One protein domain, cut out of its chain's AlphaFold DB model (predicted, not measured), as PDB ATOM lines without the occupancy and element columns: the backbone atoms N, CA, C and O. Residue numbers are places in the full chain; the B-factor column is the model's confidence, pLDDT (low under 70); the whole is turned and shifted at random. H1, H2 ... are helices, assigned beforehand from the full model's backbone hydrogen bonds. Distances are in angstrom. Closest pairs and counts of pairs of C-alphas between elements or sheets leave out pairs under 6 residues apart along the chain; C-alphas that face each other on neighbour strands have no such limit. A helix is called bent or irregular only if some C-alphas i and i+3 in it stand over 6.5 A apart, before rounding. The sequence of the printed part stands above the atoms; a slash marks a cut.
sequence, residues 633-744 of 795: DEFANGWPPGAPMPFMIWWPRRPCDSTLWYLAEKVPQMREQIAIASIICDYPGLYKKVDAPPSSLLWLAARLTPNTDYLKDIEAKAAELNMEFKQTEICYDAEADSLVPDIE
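This is residues 633 to 744 of the 795 residues of an uncharacterized protein of Ophiocordyceps sinensis (strain Co18 / CGMCC 3.14243) (UniProt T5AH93). What shape does the printed part make? Helices H1, H2 and H3 stand side by side as a triangle, and the hairpin of H4 and H5 packs on it through H4, which touches H2, the helix in the middle of the group. What is it built of? The printed part has 112 residues, with five named helices in the order H1 to H5 and no named strand; the class is all helix, with 52 residues, under half, in named elements. How large is it? It is compact, with a radius of gyration of the C-alphas of 14.1 A and spans of 37 by 33 by 27 A.

What does the first helix meet? H1, residues 657 to 666, touches H2, residues 668 to 680, at a shallow tilt of 17 degrees, opposite ways, a hairpin whose closest C-alphas, of Leu 660 and Ile 674, are 6.4 A apart. What else touches the hub, H2? H3, residues 684 to 690, makes a hairpin with it, the closest C-alphas, of Ala 675 and Tyr 687, being 5.3 A apart. H4, residues 696 to 704, touches H2 the same way at 20 degrees, a shallow tilt, with the C-alphas of Ile 676 and Leu 698 closest at 5.7 A. Where does H5, residues 708 to 720, stand? It forms a hairpin with H4, the closest C-alphas, of Ala 702 and Leu 711, being 5.0 A apart, and it is apart from H1. Are the helix backbones complete? Every O i to N i+4 pair is within hydrogen-bond range in H1, H3, H4 and H5, and 7 of 9 are in H2.

Where do the helices begin and end? H1 begins at C-alpha 657 (37.332, -5.047, -7.123), and H5 ends at C-alpha 720 (53.354, 5.358, 14.224). How long are the longer ones? H2 measures 18.9 A and H5 18.8 A from first to last C-alpha; H2 is irregular, with C-alphas 669 and 672 8.0 A apart.

Is it continuous? The printed part has no cut, and the four links between helices are tight. Where is confidence low? Residues 726 to 744 have pLDDT under 70.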
ATOM      1  N   ASP A 633      24.652 -11.982  -2.969       84.56
ATOM      2  CA  ASP A 633      23.353 -12.247  -2.338       84.56
ATOM      3  C   ASP A 633      23.490 -12.563  -0.844       84.56
ATOM      4  O   ASP A 633      22.642 -12.181  -0.039       84.56
ATOM      5  N   GLU A 634      24.582 -13.226  -0.449       84.94
ATOM      6  CA  GLU A 634      24.831 -13.590   0.952       84.94
ATOM      7  C   GLU A 634      24.976 -12.381   1.877       84.94
ATOM      8  O   GLU A 634      24.612 -12.458   3.048       84.94
ATOM      9  N   PHE A 635      25.515 -11.277   1.359       89.69
ATOM     10  CA  PHE A 635      25.884 -10.105   2.151       89.69
ATOM     11  C   PHE A 635      25.228  -8.809   1.666       89.69
ATOM     12  O   PHE A 635      25.550  -7.728   2.163       89.69
ATOM     13  N   ALA A 636      24.257  -8.894   0.751       88.56
ATOM     14  CA  ALA A 636      23.517  -7.741   0.244       88.56
ATOM     15  C   ALA A 636      22.848  -6.921   1.365       88.56
ATOM     16  O   ALA A 636      22.805  -5.691   1.298       88.56
ATOM     17  N   ASN A 637      22.403  -7.600   2.426       90.12
ATOM     18  CA  ASN A 637      21.776  -7.009   3.610       90.12
ATOM     19  C   ASN A 637      22.712  -6.973   4.836       90.12
ATOM     20  O   ASN A 637      22.244  -6.918   5.973       90.12
ATOM     21  N   GLY A 638      24.029  -7.004   4.613       90.94
ATOM     22  CA  GLY A 638      25.030  -7.216   5.660       90.94
ATOM     23  C   GLY A 638      25.266  -8.701   5.942       90.94
ATOM     24  O   GLY A 638      24.610  -9.570   5.368       90.94
ATOM     25  N   TRP A 639      26.236  -9.005   6.807       94.25
ATOM     26  CA  TRP A 639      26.597 -10.394   7.095       94.25
ATOM     27  C   TRP A 639      25.508 -11.105   7.914       94.25
ATOM     28  O   TRP A 639      25.056 -10.538   8.917       94.25
ATOM     29  N   PRO A 640      25.106 -12.342   7.562       90.00
ATOM     30  CA  PRO A 640      24.053 -13.043   8.285       90.00
ATOM     31  C   PRO A 640      24.380 -13.218   9.784       90.00
ATOM     32  O   PRO A 640      25.477 -13.680  10.129       90.00
ATOM     33  N   PRO A 641      23.451 -12.891  10.706       88.06
ATOM     34  CA  PRO A 641      23.694 -13.010  12.142       88.06
ATOM     35  C   PRO A 641      24.065 -14.438  12.556       88.06
ATOM     36  O   PRO A 641      23.376 -15.398  12.220       88.06
ATOM     37  N   GLY A 642      25.161 -14.584  13.306       85.75
ATOM     38  CA  GLY A 642      25.649 -15.883  13.780       85.75
ATOM     39  C   GLY A 642      26.321 -16.760  12.713       85.75
ATOM     40  O   GLY A 642      26.828 -17.830  13.052       85.75
ATOM     41  N   ALA A 643      26.375 -16.331  11.447       90.06
ATOM     42  CA  ALA A 643      27.103 -17.053  10.408       90.06
ATOM     43  C   ALA A 643      28.619 -16.793  10.505       90.06
ATOM     44  O   ALA A 643      29.042 -15.656  10.729       90.06
ATOM     45  N   PRO A 644      29.471 -17.816  10.317       93.19
ATOM     46  CA  PRO A 644      30.911 -17.637  10.414       93.19
ATOM     47  C   PRO A 644      31.474 -16.927   9.173       93.19
ATOM     48  O   PRO A 644      31.323 -17.417   8.059       93.19
ATOM     49  N   MET A 645      32.189 -15.816   9.371       93.62
ATOM     50  CA  MET A 645      32.870 -15.101   8.281       93.62
ATOM     51  C   MET A 645      34.072 -15.896   7.742       93.62
ATOM     52  O   MET A 645      34.840 -16.444   8.552       93.62
ATOM     53  N   PRO A 646      34.252 -15.981   6.409       94.56
ATOM     54  CA  PRO A 646      35.428 -16.586   5.800       94.56
ATOM     55  C   PRO A 646      36.670 -15.721   6.000       94.56
ATOM     56  O   PRO A 646      36.578 -14.512   6.200       94.56
ATOM     57  N   PHE A 647      37.844 -16.354   5.940       90.25
ATOM     58  CA  PHE A 647      39.121 -15.643   5.999       90.25
ATOM     59  C   PHE A 647      39.758 -15.508   4.611       90.25
ATOM     60  O   PHE A 647      39.944 -14.397   4.131       90.25
ATOM     61  N   MET A 648      40.053 -16.634   3.955       89.12
ATOM     62  CA  MET A 648      40.655 -16.668   2.622       89.12
ATOM     63  C   MET A 648      39.572 -16.470   1.558       89.12
ATOM     64  O   MET A 648      38.823 -17.394   1.270       89.12
ATOM     65  N   ILE A 649      39.463 -15.261   1.007       92.38
ATOM     66  CA  ILE A 649      38.401 -14.873   0.054       92.38
ATOM     67  C   ILE A 649      38.932 -14.532  -1.348       92.38
ATOM     68  O   ILE A 649      38.224 -13.910  -2.131       92.38
ATOM     69  N   TRP A 650      40.184 -14.890  -1.646       87.81
ATOM     70  CA  TRP A 650      40.914 -14.459  -2.850       87.81
ATOM     71  C   TRP A 650      41.603 -15.593  -3.623       87.81
ATOM     72  O   TRP A 650      42.289 -15.322  -4.605       87.81
ATOM     73  N   TRP A 651      41.487 -16.845  -3.166       83.25
ATOM     74  CA  TRP A 651      42.157 -17.990  -3.782       83.25
ATOM     75  C   TRP A 651      41.277 -19.245  -3.739       83.25
ATOM     76  O   TRP A 651      40.676 -19.511  -2.691       83.25
ATOM     77  N   PRO A 652      41.201 -20.038  -4.828       81.56
ATOM     78  CA  PRO A 652      42.001 -20.005  -6.069       81.56
ATOM     79  C   PRO A 652      41.648 -18.916  -7.078       81.56
ATOM     80  O   PRO A 652      42.399 -18.713  -8.027       81.56
ATOM     81  N   ARG A 653      40.532 -18.221  -6.861       82.88
ATOM     82  CA  ARG A 653      39.979 -17.247  -7.793       82.88
ATOM     83  C   ARG A 653      39.941 -15.860  -7.172       82.88
ATOM     84  O   ARG A 653      39.489 -15.706  -6.035       82.88
ATOM     85  N   ARG A 654      40.373 -14.844  -7.922       85.25
ATOM     86  CA  ARG A 654      40.364 -13.459  -7.438       85.25
ATOM     87  C   ARG A 654      38.962 -12.853  -7.594       85.25
ATOM     88  O   ARG A 654      38.436 -12.832  -8.707       85.25
ATOM     89  N   PRO A 655      38.336 -12.347  -6.517       87.38
ATOM     90  CA  PRO A 655      37.108 -11.571  -6.644       87.38
ATOM     91  C   PRO A 655      37.395 -10.262  -7.391       87.38
ATOM     92  O   PRO A 655      38.503  -9.716  -7.323       87.38
ATOM     93  N   CYS A 656      36.388  -9.733  -8.083       86.06
ATOM     94  CA  CYS A 656      36.513  -8.422  -8.704       86.06
ATOM     95  C   CYS A 656      36.572  -7.325  -7.631       86.06
ATOM     96  O   CYS A 656      36.078  -7.474  -6.504       86.06
ATOM     97  N   ASP A 657      37.186  -6.205  -7.997       86.81
ATOM     98  CA  ASP A 657      37.332  -5.047  -7.123       86.81
ATOM     99  C   ASP A 657      35.968  -4.553  -6.609       86.81
ATOM    100  O   ASP A 657      35.818  -4.313  -5.413       86.81
ATOM    101  N   SER A 658      34.952  -4.491  -7.472       88.25
ATOM    102  CA  SER A 658      33.592  -4.059  -7.136       88.25
ATOM    103  C   SER A 658      32.911  -4.956  -6.093       88.25
ATOM    104  O   SER A 658      32.253  -4.434  -5.188       88.25
ATOM    105  N   THR A 659      33.134  -6.275  -6.128       90.88
ATOM    106  CA  THR A 659      32.688  -7.210  -5.077       90.88
ATOM    107  C   THR A 659      33.299  -6.888  -3.739       90.88
ATOM    108  O   THR A 659      32.581  -6.759  -2.746       90.88
ATOM    109  N   LEU A 660      34.614  -6.710  -3.699       93.69
ATOM    110  CA  LEU A 660      35.290  -6.387  -2.455       93.69
ATOM    111  C   LEU A 660      34.933  -4.977  -1.951       93.69
ATOM    112  O   LEU A 660      34.822  -4.773  -0.742       93.69
ATOM    113  N   TRP A 661      34.682  -4.023  -2.853       93.25
ATOM    114  CA  TRP A 661      34.158  -2.694  -2.524       93.25
ATOM    115  C   TRP A 661      32.785  -2.767  -1.856       93.25
ATOM    116  O   TRP A 661      32.580  -2.145  -0.811       93.25
ATOM    117  N   TYR A 662      31.860  -3.532  -2.438       93.25
ATOM    118  CA  TYR A 662      30.522  -3.719  -1.884       93.25
ATOM    119  C   TYR A 662      30.568  -4.481  -0.553       93.25
ATOM    120  O   TYR A 662      29.898  -4.101   0.408       93.25
ATOM    121  N   LEU A 663      31.423  -5.504  -0.454       94.69
ATOM    122  CA  LEU A 663      31.650  -6.249   0.783       94.69
ATOM    123  C   LEU A 663      32.199  -5.343   1.894       94.69
ATOM    124  O   LEU A 663      31.732  -5.431   3.026       94.69
ATOM    125  N   ALA A 664      33.125  -4.429   1.584       94.62
ATOM    126  CA  ALA A 664      33.659  -3.468   2.554       94.62
ATOM    127  C   ALA A 664      32.591  -2.498   3.077       94.62
ATOM    128  O   ALA A 664      32.631  -2.106   4.242       94.62
ATOM    129  N   GLU A 665      31.636  -2.114   2.227       94.31
ATOM    130  CA  GLU A 665      30.529  -1.237   2.608       94.31
ATOM    131  C   GLU A 665      29.502  -1.957   3.491       94.31
ATOM    132  O   GLU A 665      29.069  -1.419   4.510       94.31
ATOM    133  N   LYS A 666      29.112  -3.179   3.113       95.06
ATOM    134  CA  LYS A 666      28.062  -3.938   3.807       95.06
ATOM    135  C   LYS A 666      28.560  -4.690   5.038       95.06
ATOM    136  O   LYS A 666      27.776  -4.929   5.956       95.06
ATOM    137  N   VAL A 667      29.836  -5.072   5.063       94.12
ATOM    138  CA  VAL A 667      30.432  -5.941   6.090       94.12
ATOM    139  C   VAL A 667      31.788  -5.383   6.558       94.12
ATOM    140  O   VAL A 667      32.839  -5.994   6.345       94.12
ATOM    141  N   PRO A 668      31.805  -4.227   7.252       92.06
ATOM    142  CA  PRO A 668      33.046  -3.596   7.716       92.06
ATOM    143  C   PRO A 668      33.847  -4.465   8.703       92.06
ATOM    144  O   PRO A 668      35.042  -4.249   8.903       92.06
ATOM    145  N   GLN A 669      33.223  -5.480   9.312       92.56
ATOM    146  CA  GLN A 669      33.895  -6.446  10.186       92.56
ATOM    147  C   GLN A 669      34.933  -7.302   9.439       92.56
ATOM    148  O   GLN A 669      35.857  -7.803  10.076       92.56
ATOM    149  N   MET A 670      34.819  -7.439   8.112       94.19
ATOM    150  CA  MET A 670      35.759  -8.191   7.269       94.19
ATOM    151  C   MET A 670      36.914  -7.336   6.715       94.19
ATOM    152  O   MET A 670      37.612  -7.753   5.791       94.19
ATOM    153  N   ARG A 671      37.141  -6.129   7.255       93.81
ATOM    154  CA  ARG A 671      38.148  -5.181   6.737       93.81
ATOM    155  C   ARG A 671      39.552  -5.768   6.572       93.81
ATOM    156  O   ARG A 671      40.225  -5.435   5.607       93.81
ATOM    157  N   GLU A 672      40.002  -6.635   7.482       92.25
ATOM    158  CA  GLU A 672      41.348  -7.219   7.406       92.25
ATOM    159  C   GLU A 672      41.444  -8.197   6.228       92.25
ATOM    160  O   GLU A 672      42.363  -8.101   5.422       92.25
ATOM    161  N   GLN A 673      40.450  -9.074   6.074       93.81
ATOM    162  CA  GLN A 673      40.345 -10.022   4.966       93.81
ATOM    163  C   GLN A 673      40.287  -9.295   3.620       93.81
ATOM    164  O   GLN A 673      40.967  -9.687   2.675       93.81
ATOM    165  N   ILE A 674      39.505  -8.215   3.544       95.56
ATOM    166  CA  ILE A 674      39.358  -7.402   2.332       95.56
ATOM    167  C   ILE A 674      40.660  -6.663   2.016       95.56
ATOM    168  O   ILE A 674      41.060  -6.612   0.854       95.56
ATOM    169  N   ALA A 675      41.348  -6.113   3.019       95.00
ATOM    170  CA  ALA A 675      42.633  -5.450   2.819       95.00
ATOM    171  C   ALA A 675      43.713  -6.439   2.346       95.00
ATOM    172  O   ALA A 675      44.437  -6.126   1.405       95.00
ATOM    173  N   ILE A 676      43.763  -7.654   2.908       92.50
ATOM    174  CA  ILE A 676      44.655  -8.724   2.431       92.50
ATOM    175  C   ILE A 676      44.317  -9.098   0.983       92.50
ATOM    176  O   ILE A 676      45.210  -9.124   0.139       92.50
ATOM    177  N   ALA A 677      43.036  -9.319   0.669       92.06
ATOM    178  CA  ALA A 677      42.591  -9.604  -0.694       92.06
ATOM    179  C   ALA A 677      42.969  -8.475  -1.667       92.06
ATOM    180  O   ALA A 677      43.419  -8.748  -2.774       92.06
ATOM    181  N   SER A 678      42.851  -7.214  -1.237       93.31
ATOM    182  CA  SER A 678      43.213  -6.036  -2.034       93.31
ATOM    183  C   SER A 678      44.709  -5.964  -2.316       93.31
ATOM    184  O   SER A 678      45.093  -5.579  -3.412       93.31
ATOM    185  N   ILE A 679      45.552  -6.336  -1.351       91.94
ATOM    186  CA  ILE A 679      47.003  -6.419  -1.542       91.94
ATOM    187  C   ILE A 679      47.329  -7.529  -2.548       91.94
ATOM    188  O   ILE A 679      48.024  -7.288  -3.529       91.94
ATOM    189  N   ILE A 680      46.787  -8.734  -2.340       87.25
ATOM    190  CA  ILE A 680      47.090  -9.913  -3.171       87.25
ATOM    191  C   ILE A 680      46.572  -9.750  -4.607       87.25
ATOM    192  O   ILE A 680      47.224 -10.187  -5.557       87.25
ATOM    193  N   CYS A 681      45.419  -9.102  -4.782       86.12
ATOM    194  CA  CYS A 681      44.843  -8.823  -6.097       86.12
ATOM    195  C   CYS A 681      45.380  -7.530  -6.743       86.12
ATOM    196  O   CYS A 681      45.005  -7.250  -7.875       86.12
ATOM    197  N   ASP A 682      46.251  -6.778  -6.058       90.44
ATOM    198  CA  ASP A 682      46.805  -5.482  -6.487       90.44
ATOM    199  C   ASP A 682      45.731  -4.414  -6.787       90.44
ATOM    200  O   ASP A 682      45.695  -3.778  -7.840       90.44
ATOM    201  N   TYR A 683      44.822  -4.205  -5.829       92.88
ATOM    202  CA  TYR A 683      43.754  -3.199  -5.860       92.88
ATOM    203  C   TYR A 683      44.082  -2.004  -4.939       92.88
ATOM    204  O   TYR A 683      43.537  -1.888  -3.833       92.88
ATOM    205  N   PRO A 684      44.965  -1.069  -5.343       92.56
ATOM    206  CA  PRO A 684      45.470  -0.008  -4.464       92.56
ATOM    207  C   PRO A 684      44.390   0.985  -4.025       92.56
ATOM    208  O   PRO A 684      44.432   1.485  -2.900       92.56
ATOM    209  N   GLY A 685      43.405   1.261  -4.887       93.62
ATOM    210  CA  GLY A 685      42.280   2.140  -4.553       93.62
ATOM    211  C   GLY A 685      41.410   1.571  -3.431       93.62
ATOM    212  O   GLY A 685      41.049   2.294  -2.503       93.62
ATOM    213  N   LEU A 686      41.130   0.265  -3.480       94.25
ATOM    214  CA  LEU A 686      40.358  -0.411  -2.442       94.25
ATOM    215  C   LEU A 686      41.148  -0.524  -1.136       94.25
ATOM    216  O   LEU A 686      40.612  -0.181  -0.086       94.25
ATOM    217  N   TYR A 687      42.423  -0.924  -1.199       95.69
ATOM    218  CA  TYR A 687      43.302  -0.987  -0.026       95.69
ATOM    219  C   TYR A 687      43.298   0.334   0.761       95.69
ATOM    220  O   TYR A 687      43.062   0.341   1.970       95.69
ATOM    221  N   LYS A 688      43.466   1.465   0.059       94.19
ATOM    222  CA  LYS A 688      43.438   2.802   0.670       94.19
ATOM    223  C   LYS A 688      42.081   3.158   1.268       94.19
ATOM    224  O   LYS A 688      42.046   3.809   2.303       94.19
ATOM    225  N   LYS A 689      40.970   2.757   0.639       92.94
ATOM    226  CA  LYS A 689      39.630   3.003   1.195       92.94
ATOM    227  C   LYS A 689      39.377   2.189   2.460       92.94
ATOM    228  O   LYS A 689      38.773   2.709   3.393       92.94
ATOM    229  N   VAL A 690      39.734   0.906   2.446       94.31
ATOM    230  CA  VAL A 690      39.463  -0.004   3.568       94.31
ATOM    231  C   VAL A 690      40.223   0.443   4.813       94.31
ATOM    232  O   VAL A 690      39.695   0.293   5.913       94.31
ATOM    233  N   ASP A 691      41.431   0.990   4.625       92.75
ATOM    234  CA  ASP A 691      42.281   1.570   5.671       92.75
ATOM    235  C   ASP A 691      42.346   0.691   6.934       92.75
ATOM    236  O   ASP A 691      42.068   1.104   8.063       92.75
ATOM    237  N   ALA A 692      42.637  -0.595   6.723       93.19
ATOM    238  CA  ALA A 692      42.737  -1.550   7.814       93.19
ATOM    239  C   ALA A 692      43.946  -1.219   8.715       93.19
ATOM    240  O   ALA A 692      45.005  -0.845   8.202       93.19
ATOM    241  N   PRO A 693      43.831  -1.394  10.048       91.69
ATOM    242  CA  PRO A 693      44.975  -1.266  10.946       91.69
ATOM    243  C   PRO A 693      46.101  -2.232  10.556       91.69
ATOM    244  O   PRO A 693      45.798  -3.352  10.135       91.69
ATOM    245  N   PRO A 694      47.378  -1.849  10.734       91.38
ATOM    246  CA  PRO A 694      48.494  -2.736  10.432       91.38
ATOM    247  C   PRO A 694      48.397  -4.022  11.263       91.38
ATOM    248  O   PRO A 694      48.115  -3.990  12.462       91.38
ATOM    249  N   SER A 695      48.639  -5.161  10.617       88.94
ATOM    250  CA  SER A 695      48.655  -6.483  11.246       88.94
ATOM    251  C   SER A 695      49.770  -7.345  10.657       88.94
ATOM    252  O   SER A 695      50.218  -7.115   9.530       88.94
ATOM    253  N   SER A 696      50.209  -8.369  11.396       85.25
ATOM    254  CA  SER A 696      51.231  -9.308  10.908       85.25
ATOM    255  C   SER A 696      50.821 -10.002   9.604       85.25
ATOM    256  O   SER A 696      51.681 -10.347   8.799       85.25
ATOM    257  N   LEU A 697      49.515 -10.197   9.386       84.88
ATOM    258  CA  LEU A 697      48.969 -10.835   8.188       84.88
ATOM    259  C   LEU A 697      49.026  -9.906   6.975       84.88
ATOM    260  O   LEU A 697      49.455 -10.337   5.907       84.88
ATOM    261  N   LEU A 698      48.668  -8.630   7.147       88.94
ATOM    262  CA  LEU A 698      48.807  -7.614   6.100       88.94
ATOM    263  C   LEU A 698      50.272  -7.406   5.715       88.94
ATOM    264  O   LEU A 698      50.594  -7.361   4.529       88.94
ATOM    265  N   TRP A 699      51.164  -7.332   6.707       87.81
ATOM    266  CA  TRP A 699      52.601  -7.202   6.469       87.81
ATOM    267  C   TRP A 699      53.161  -8.407   5.704       87.81
ATOM    268  O   TRP A 699      53.908  -8.229   4.742       87.81
ATOM    269  N   LEU A 700      52.763  -9.631   6.078       84.81
ATOM    270  CA  LEU A 700      53.160 -10.841   5.357       84.81
ATOM    271  C   LEU A 700      52.640 -10.832   3.914       84.81
ATOM    272  O   LEU A 700      53.422 -11.081   3.002       84.81
ATOM    273  N   ALA A 701      51.360 -10.507   3.702       85.12
ATOM    274  CA  ALA A 701      50.780 -10.411   2.365       85.12
ATOM    275  C   ALA A 701      51.547  -9.394   1.506       85.12
ATOM    276  O   ALA A 701      52.013  -9.740   0.425       85.12
ATOM    277  N   ALA A 702      51.772  -8.180   2.018       88.81
ATOM    278  CA  ALA A 702      52.471  -7.114   1.303       88.81
ATOM    279  C   ALA A 702      53.919  -7.475   0.946       88.81
ATOM    280  O   ALA A 702      54.360  -7.177  -0.164       88.81
ATOM    281  N   ARG A 703      54.643  -8.165   1.842       85.31
ATOM    282  CA  ARG A 703      56.010  -8.657   1.582       85.31
ATOM    283  C   ARG A 703      56.103  -9.639   0.422       85.31
ATOM    284  O   ARG A 703      57.177  -9.772  -0.157       85.31
ATOM    285  N   LEU A 704      55.022 -10.357   0.151       76.81
ATOM    286  CA  LEU A 704      54.967 -11.386  -0.881       76.81
ATOM    287  C   LEU A 704      54.487 -10.828  -2.227       76.81
ATOM    288  O   LEU A 704      54.597 -11.515  -3.239       76.81
ATOM    289  N   THR A 705      53.998  -9.583  -2.265       81.44
ATOM    290  CA  THR A 705      53.574  -8.934  -3.511       81.44
ATOM    291  C   THR A 705      54.713  -8.155  -4.179       81.44
ATOM    292  O   THR A 705      55.558  -7.587  -3.484       81.44
ATOM    293  N   PRO A 706      54.718  -8.036  -5.520       82.44
ATOM    294  CA  PRO A 706      55.655  -7.158  -6.225       82.44
ATOM    295  C   PRO A 706      55.449  -5.664  -5.924       82.44
ATOM    296  O   PRO A 706      56.387  -4.872  -6.041       82.44
ATOM    297  N   ASN A 707      54.230  -5.259  -5.555       86.69
ATOM    298  CA  ASN A 707      53.902  -3.867  -5.281       86.69
ATOM    299  C   ASN A 707      54.407  -3.444  -3.891       86.69
ATOM    300  O   ASN A 707      53.778  -3.671  -2.859       86.69
ATOM    301  N   THR A 708      55.561  -2.775  -3.875       90.88
ATOM    302  CA  THR A 708      56.227  -2.363  -2.629       90.88
ATOM    303  C   THR A 708      55.498  -1.272  -1.841       90.88
ATOM    304  O   THR A 708      55.865  -1.015  -0.695       90.88
ATOM    305  N   ASP A 709      54.498  -0.606  -2.422       93.06
ATOM    306  CA  ASP A 709      53.846   0.533  -1.772       93.06
ATOM    307  C   ASP A 709      52.960   0.098  -0.603       93.06
ATOM    308  O   ASP A 709      52.913   0.794   0.412       93.06
ATOM    309  N   TYR A 710      52.350  -1.090  -0.686       93.75
ATOM    310  CA  TYR A 710      51.623  -1.687   0.436       93.75
ATOM    311  C   TYR A 710      52.533  -1.906   1.643       93.75
ATOM    312  O   TYR A 710      52.182  -1.547   2.763       93.75
ATOM    313  N   LEU A 711      53.726  -2.464   1.412       92.06
ATOM    314  CA  LEU A 711      54.670  -2.768   2.485       92.06
ATOM    315  C   LEU A 711      55.138  -1.488   3.186       92.06
ATOM    316  O   LEU A 711      55.107  -1.421   4.412       92.06
ATOM    317  N   LYS A 712      55.499  -0.460   2.408       94.31
ATOM    318  CA  LYS A 712      55.918   0.845   2.944       94.31
ATOM    319  C   LYS A 712      54.820   1.497   3.784       94.31
ATOM    320  O   LYS A 712      55.115   2.021   4.853       94.31
ATOM    321  N   ASP A 713      53.574   1.468   3.311       94.38
ATOM    322  CA  ASP A 713      52.430   2.041   4.032       94.38
ATOM    323  C   ASP A 713      52.173   1.308   5.359       94.38
ATOM    324  O   ASP A 713      52.025   1.941   6.403       94.38
ATOM    325  N   ILE A 714      52.199  -0.029   5.349       93.81
ATOM    326  CA  ILE A 714      52.003  -0.847   6.554       93.81
ATOM    327  C   ILE A 714      53.122  -0.613   7.574       93.81
ATOM    328  O   ILE A 714      52.842  -0.480   8.765       93.81
ATOM    329  N   GLU A 715      54.380  -0.548   7.131       92.69
ATOM    330  CA  GLU A 715      55.530  -0.283   8.004       92.69
ATOM    331  C   GLU A 715      55.487   1.130   8.598       92.69
ATOM    332  O   GLU A 715      55.775   1.298   9.784       92.69
ATOM    333  N   ALA A 716      55.053   2.130   7.823       92.94
ATOM    334  CA  ALA A 716      54.840   3.485   8.323       92.94
ATOM    335  C   ALA A 716      53.752   3.520   9.412       92.94
ATOM    336  O   ALA A 716      54.000   4.015  10.512       92.94
ATOM    337  N   LYS A 717      52.587   2.908   9.157       92.12
ATOM    338  CA  LYS A 717      51.494   2.808  10.143       92.12
ATOM    339  C   LYS A 717      51.913   2.040  11.401       92.12
ATOM    340  O   LYS A 717      51.520   2.394  12.510       92.12
ATOM    341  N   ALA A 718      52.712   0.985  11.253       90.94
ATOM    342  CA  ALA A 718      53.222   0.214  12.385       90.94
ATOM    343  C   ALA A 718      54.201   1.027  13.243       90.94
ATOM    344  O   ALA A 718      54.112   0.982  14.471       90.94
ATOM    345  N   ALA A 719      55.081   1.810  12.609       90.31
ATOM    346  CA  ALA A 719      56.006   2.704  13.299       90.31
ATOM    347  C   ALA A 719      55.263   3.790  14.094       90.31
ATOM    348  O   ALA A 719      55.601   4.035  15.251       90.31
ATOM    349  N   GLU A 720      54.210   4.385  13.526       91.94
ATOM    350  CA  GLU A 720      53.354   5.358  14.224       91.94
ATOM    351  C   GLU A 720      52.675   4.763  15.468       91.94
ATOM    352  O   GLU A 720      52.520   5.439  16.487       91.94
ATOM    353  N   LEU A 721      52.308   3.480  15.413       89.56
ATOM    354  CA  LEU A 721      51.648   2.763  16.506       89.56
ATOM    355  C   LEU A 721      52.619   2.075  17.481       89.56
ATOM    356  O   LEU A 721      52.160   1.407  18.408       89.56
ATOM    357  N   ASN A 722      53.940   2.228  17.308       87.56
ATOM    358  CA  ASN A 722      54.977   1.488  18.046       87.56
ATOM    359  C   ASN A 722      54.741  -0.036  18.045       87.56
ATOM    360  O   ASN A 722      54.919  -0.716  19.060       87.56
ATOM    361  N   MET A 723      54.295  -0.571  16.908       84.88
ATOM    362  CA  MET A 723      54.006  -1.988  16.730       84.88
ATOM    363  C   MET A 723      55.192  -2.692  16.070       84.88
ATOM    364  O   MET A 723      55.628  -2.314  14.986       84.88
ATOM    365  N   GLU A 724      55.678  -3.763  16.693       79.81
ATOM    366  CA  GLU A 724      56.665  -4.656  16.085       79.81
ATOM    367  C   GLU A 724      55.982  -5.908  15.528       79.81
ATOM    368  O   GLU A 724      55.275  -6.625  16.245       79.81
ATOM    369  N   PHE A 725      56.234  -6.217  14.256       76.12
ATOM    370  CA  PHE A 725      55.802  -7.477  13.666       76.12
ATOM    371  C   PHE A 725      56.760  -8.595  14.078       76.12
ATOM    372  O   PHE A 725      57.938  -8.596  13.721       76.12
ATOM    373  N   LYS A 726      56.258  -9.590  14.808       63.41
ATOM    374  CA  LYS A 726      56.977 -10.855  14.992       63.41
ATOM    375  C   LYS A 726      56.676 -11.755  13.806       63.41
ATOM    376  O   LYS A 726      55.525 -11.844  13.384       63.41
ATOM    377  N   GLN A 727      57.696 -12.446  13.304       54.88
ATOM    378  CA  GLN A 727      57.517 -13.513  12.327       54.88
ATOM    379  C   GLN A 727      56.750 -14.649  13.015       54.88
ATOM    380  O   GLN A 727      57.323 -15.501  13.687       54.88
ATOM    381  N   THR A 728      55.425 -14.589  12.955       48.19
ATOM    382  CA  THR A 728      54.550 -15.658  13.421       48.19
ATOM    383  C   THR A 728      54.720 -16.860  12.497       48.19
ATOM    384  O   THR A 728      54.722 -16.694  11.276       48.19
ATOM    385  N   GLU A 729      54.839 -18.062  13.067       39.66
ATOM    386  CA  GLU A 729      54.576 -19.319  12.358       39.66
ATOM    387  C   GLU A 729      53.099 -19.311  11.956       39.66
ATOM    388  O   GLU A 729      52.225 -19.761  12.696       39.66
ATOM    389  N   ILE A 730      52.786 -18.685  10.828       44.50
ATOM    390  CA  ILE A 730      51.442 -18.737  10.278       44.50
ATOM    391  C   ILE A 730      51.382 -19.966   9.382       44.50
ATOM    392  O   ILE A 730      52.290 -20.212   8.595       44.50
ATOM    393  N   CYS A 731      50.287 -20.713   9.488       39.09
ATOM    394  CA  CYS A 731      49.944 -21.853   8.640       39.09
ATOM    395  C   CYS A 731      49.533 -21.410   7.214       39.09
ATOM    396  O   CYS A 731      48.572 -21.929   6.654       39.09
ATOM    397  N   TYR A 732      50.203 -20.395   6.660       42.88
ATOM    398  CA  TYR A 732      50.210 -20.156   5.223       42.88
ATOM    399  C   TYR A 732      51.402 -20.909   4.686       42.88
ATOM    400  O   TYR A 732      52.526 -20.713   5.150       42.88
ATOM    401  N   ASP A 733      51.148 -21.775   3.721       39.31
ATOM    402  CA  ASP A 733      52.217 -22.313   2.914       39.31
ATOM    403  C   ASP A 733      52.792 -21.137   2.110       39.31
ATOM    404  O   ASP A 733      52.228 -20.703   1.110       39.31
ATOM    405  N   ALA A 734      53.848 -20.513   2.638       36.91
ATOM    406  CA  ALA A 734      54.512 -19.366   2.023       36.91
ATOM    407  C   ALA A 734      55.170 -19.735   0.678       36.91
ATOM    408  O   ALA A 734      55.619 -18.845  -0.041       36.91
ATOM    409  N   GLU A 735      55.206 -21.032   0.347       40.91
ATOM    410  CA  GLU A 735      55.605 -21.582  -0.949       40.91
ATOM    411  C   GLU A 735      54.409 -21.836  -1.897       40.91
ATOM    412  O   GLU A 735      54.631 -22.173  -3.058       40.91
ATOM    413  N   ALA A 736      53.152 -21.661  -1.462       46.16
ATOM    414  CA  ALA A 736      51.976 -22.045  -2.247       46.16
ATOM    415  C   ALA A 736      51.503 -20.980  -3.246       46.16
ATOM    416  O   ALA A 736      51.410 -19.791  -2.927       46.16
ATOM    417  N   ASP A 737      51.054 -21.468  -4.407       48.75
ATOM    418  CA  ASP A 737      50.437 -20.807  -5.577       48.75
ATOM    419  C   ASP A 737      49.353 -19.741  -5.293       48.75
ATOM    420  O   ASP A 737      48.851 -19.097  -6.211       48.75
ATOM    421  N   SER A 738      48.991 -19.502  -4.031       48.22
ATOM    422  CA  SER A 738      48.067 -18.448  -3.592       48.22
ATOM    423  C   SER A 738      48.531 -17.007  -3.810       48.22
ATOM    424  O   SER A 738      47.744 -16.073  -3.650       48.22
ATOM    425  N   LEU A 739      49.791 -16.841  -4.216       49.88
ATOM    426  CA  LEU A 739      50.454 -15.565  -4.500       49.88
ATOM    427  C   LEU A 739      50.812 -15.408  -6.000       49.88
ATOM    428  O   LEU A 739      51.359 -14.382  -6.397       49.88
ATOM    429  N   VAL A 740      50.514 -16.422  -6.828       56.19
ATOM    430  CA  VAL A 740      50.886 -16.602  -8.257       56.19
ATOM    431  C   VAL A 740      49.590 -16.413  -9.118       56.19
ATOM    432  O   VAL A 740      48.544 -16.154  -8.508       56.19
ATOM    433  N   PRO A 741      49.585 -16.345 -10.482       52.16
ATOM    434  CA  PRO A 741      48.425 -15.884 -11.263       52.16
ATOM    435  C   PRO A 741      47.115 -16.600 -10.942       52.16
ATOM    436  O   PRO A 741      47.118 -17.768 -10.563       52.16
ATOM    437  N   ASP A 742      46.006 -15.880 -11.134       53.66
ATOM    438  CA  ASP A 742      44.654 -16.434 -11.039       53.66
ATOM    439  C   ASP A 742      44.575 -17.753 -11.825       53.66
ATOM    440  O   ASP A 742      44.861 -17.782 -13.024       53.66
ATOM    441  N   ILE A 743      44.241 -18.847 -11.136       53.25
ATOM    442  CA  ILE A 743      44.110 -20.168 -11.766       53.25
ATOM    443  C   ILE A 743      42.784 -20.226 -12.553       53.25
ATOM    444  O   ILE A 743      42.637 -21.034 -13.468       53.25
ATOM    445  N   GLU A 744      41.833 -19.333 -12.241       54.69
ATOM    446  CA  GLU A 744      40.486 -19.269 -12.816       54.69
ATOM    447  C   GLU A 744      40.091 -17.810 -13.161       54.69
ATOM    448  O   GLU A 744      39.155 -17.264 -12.565       54.69
TER     449      GLU A 744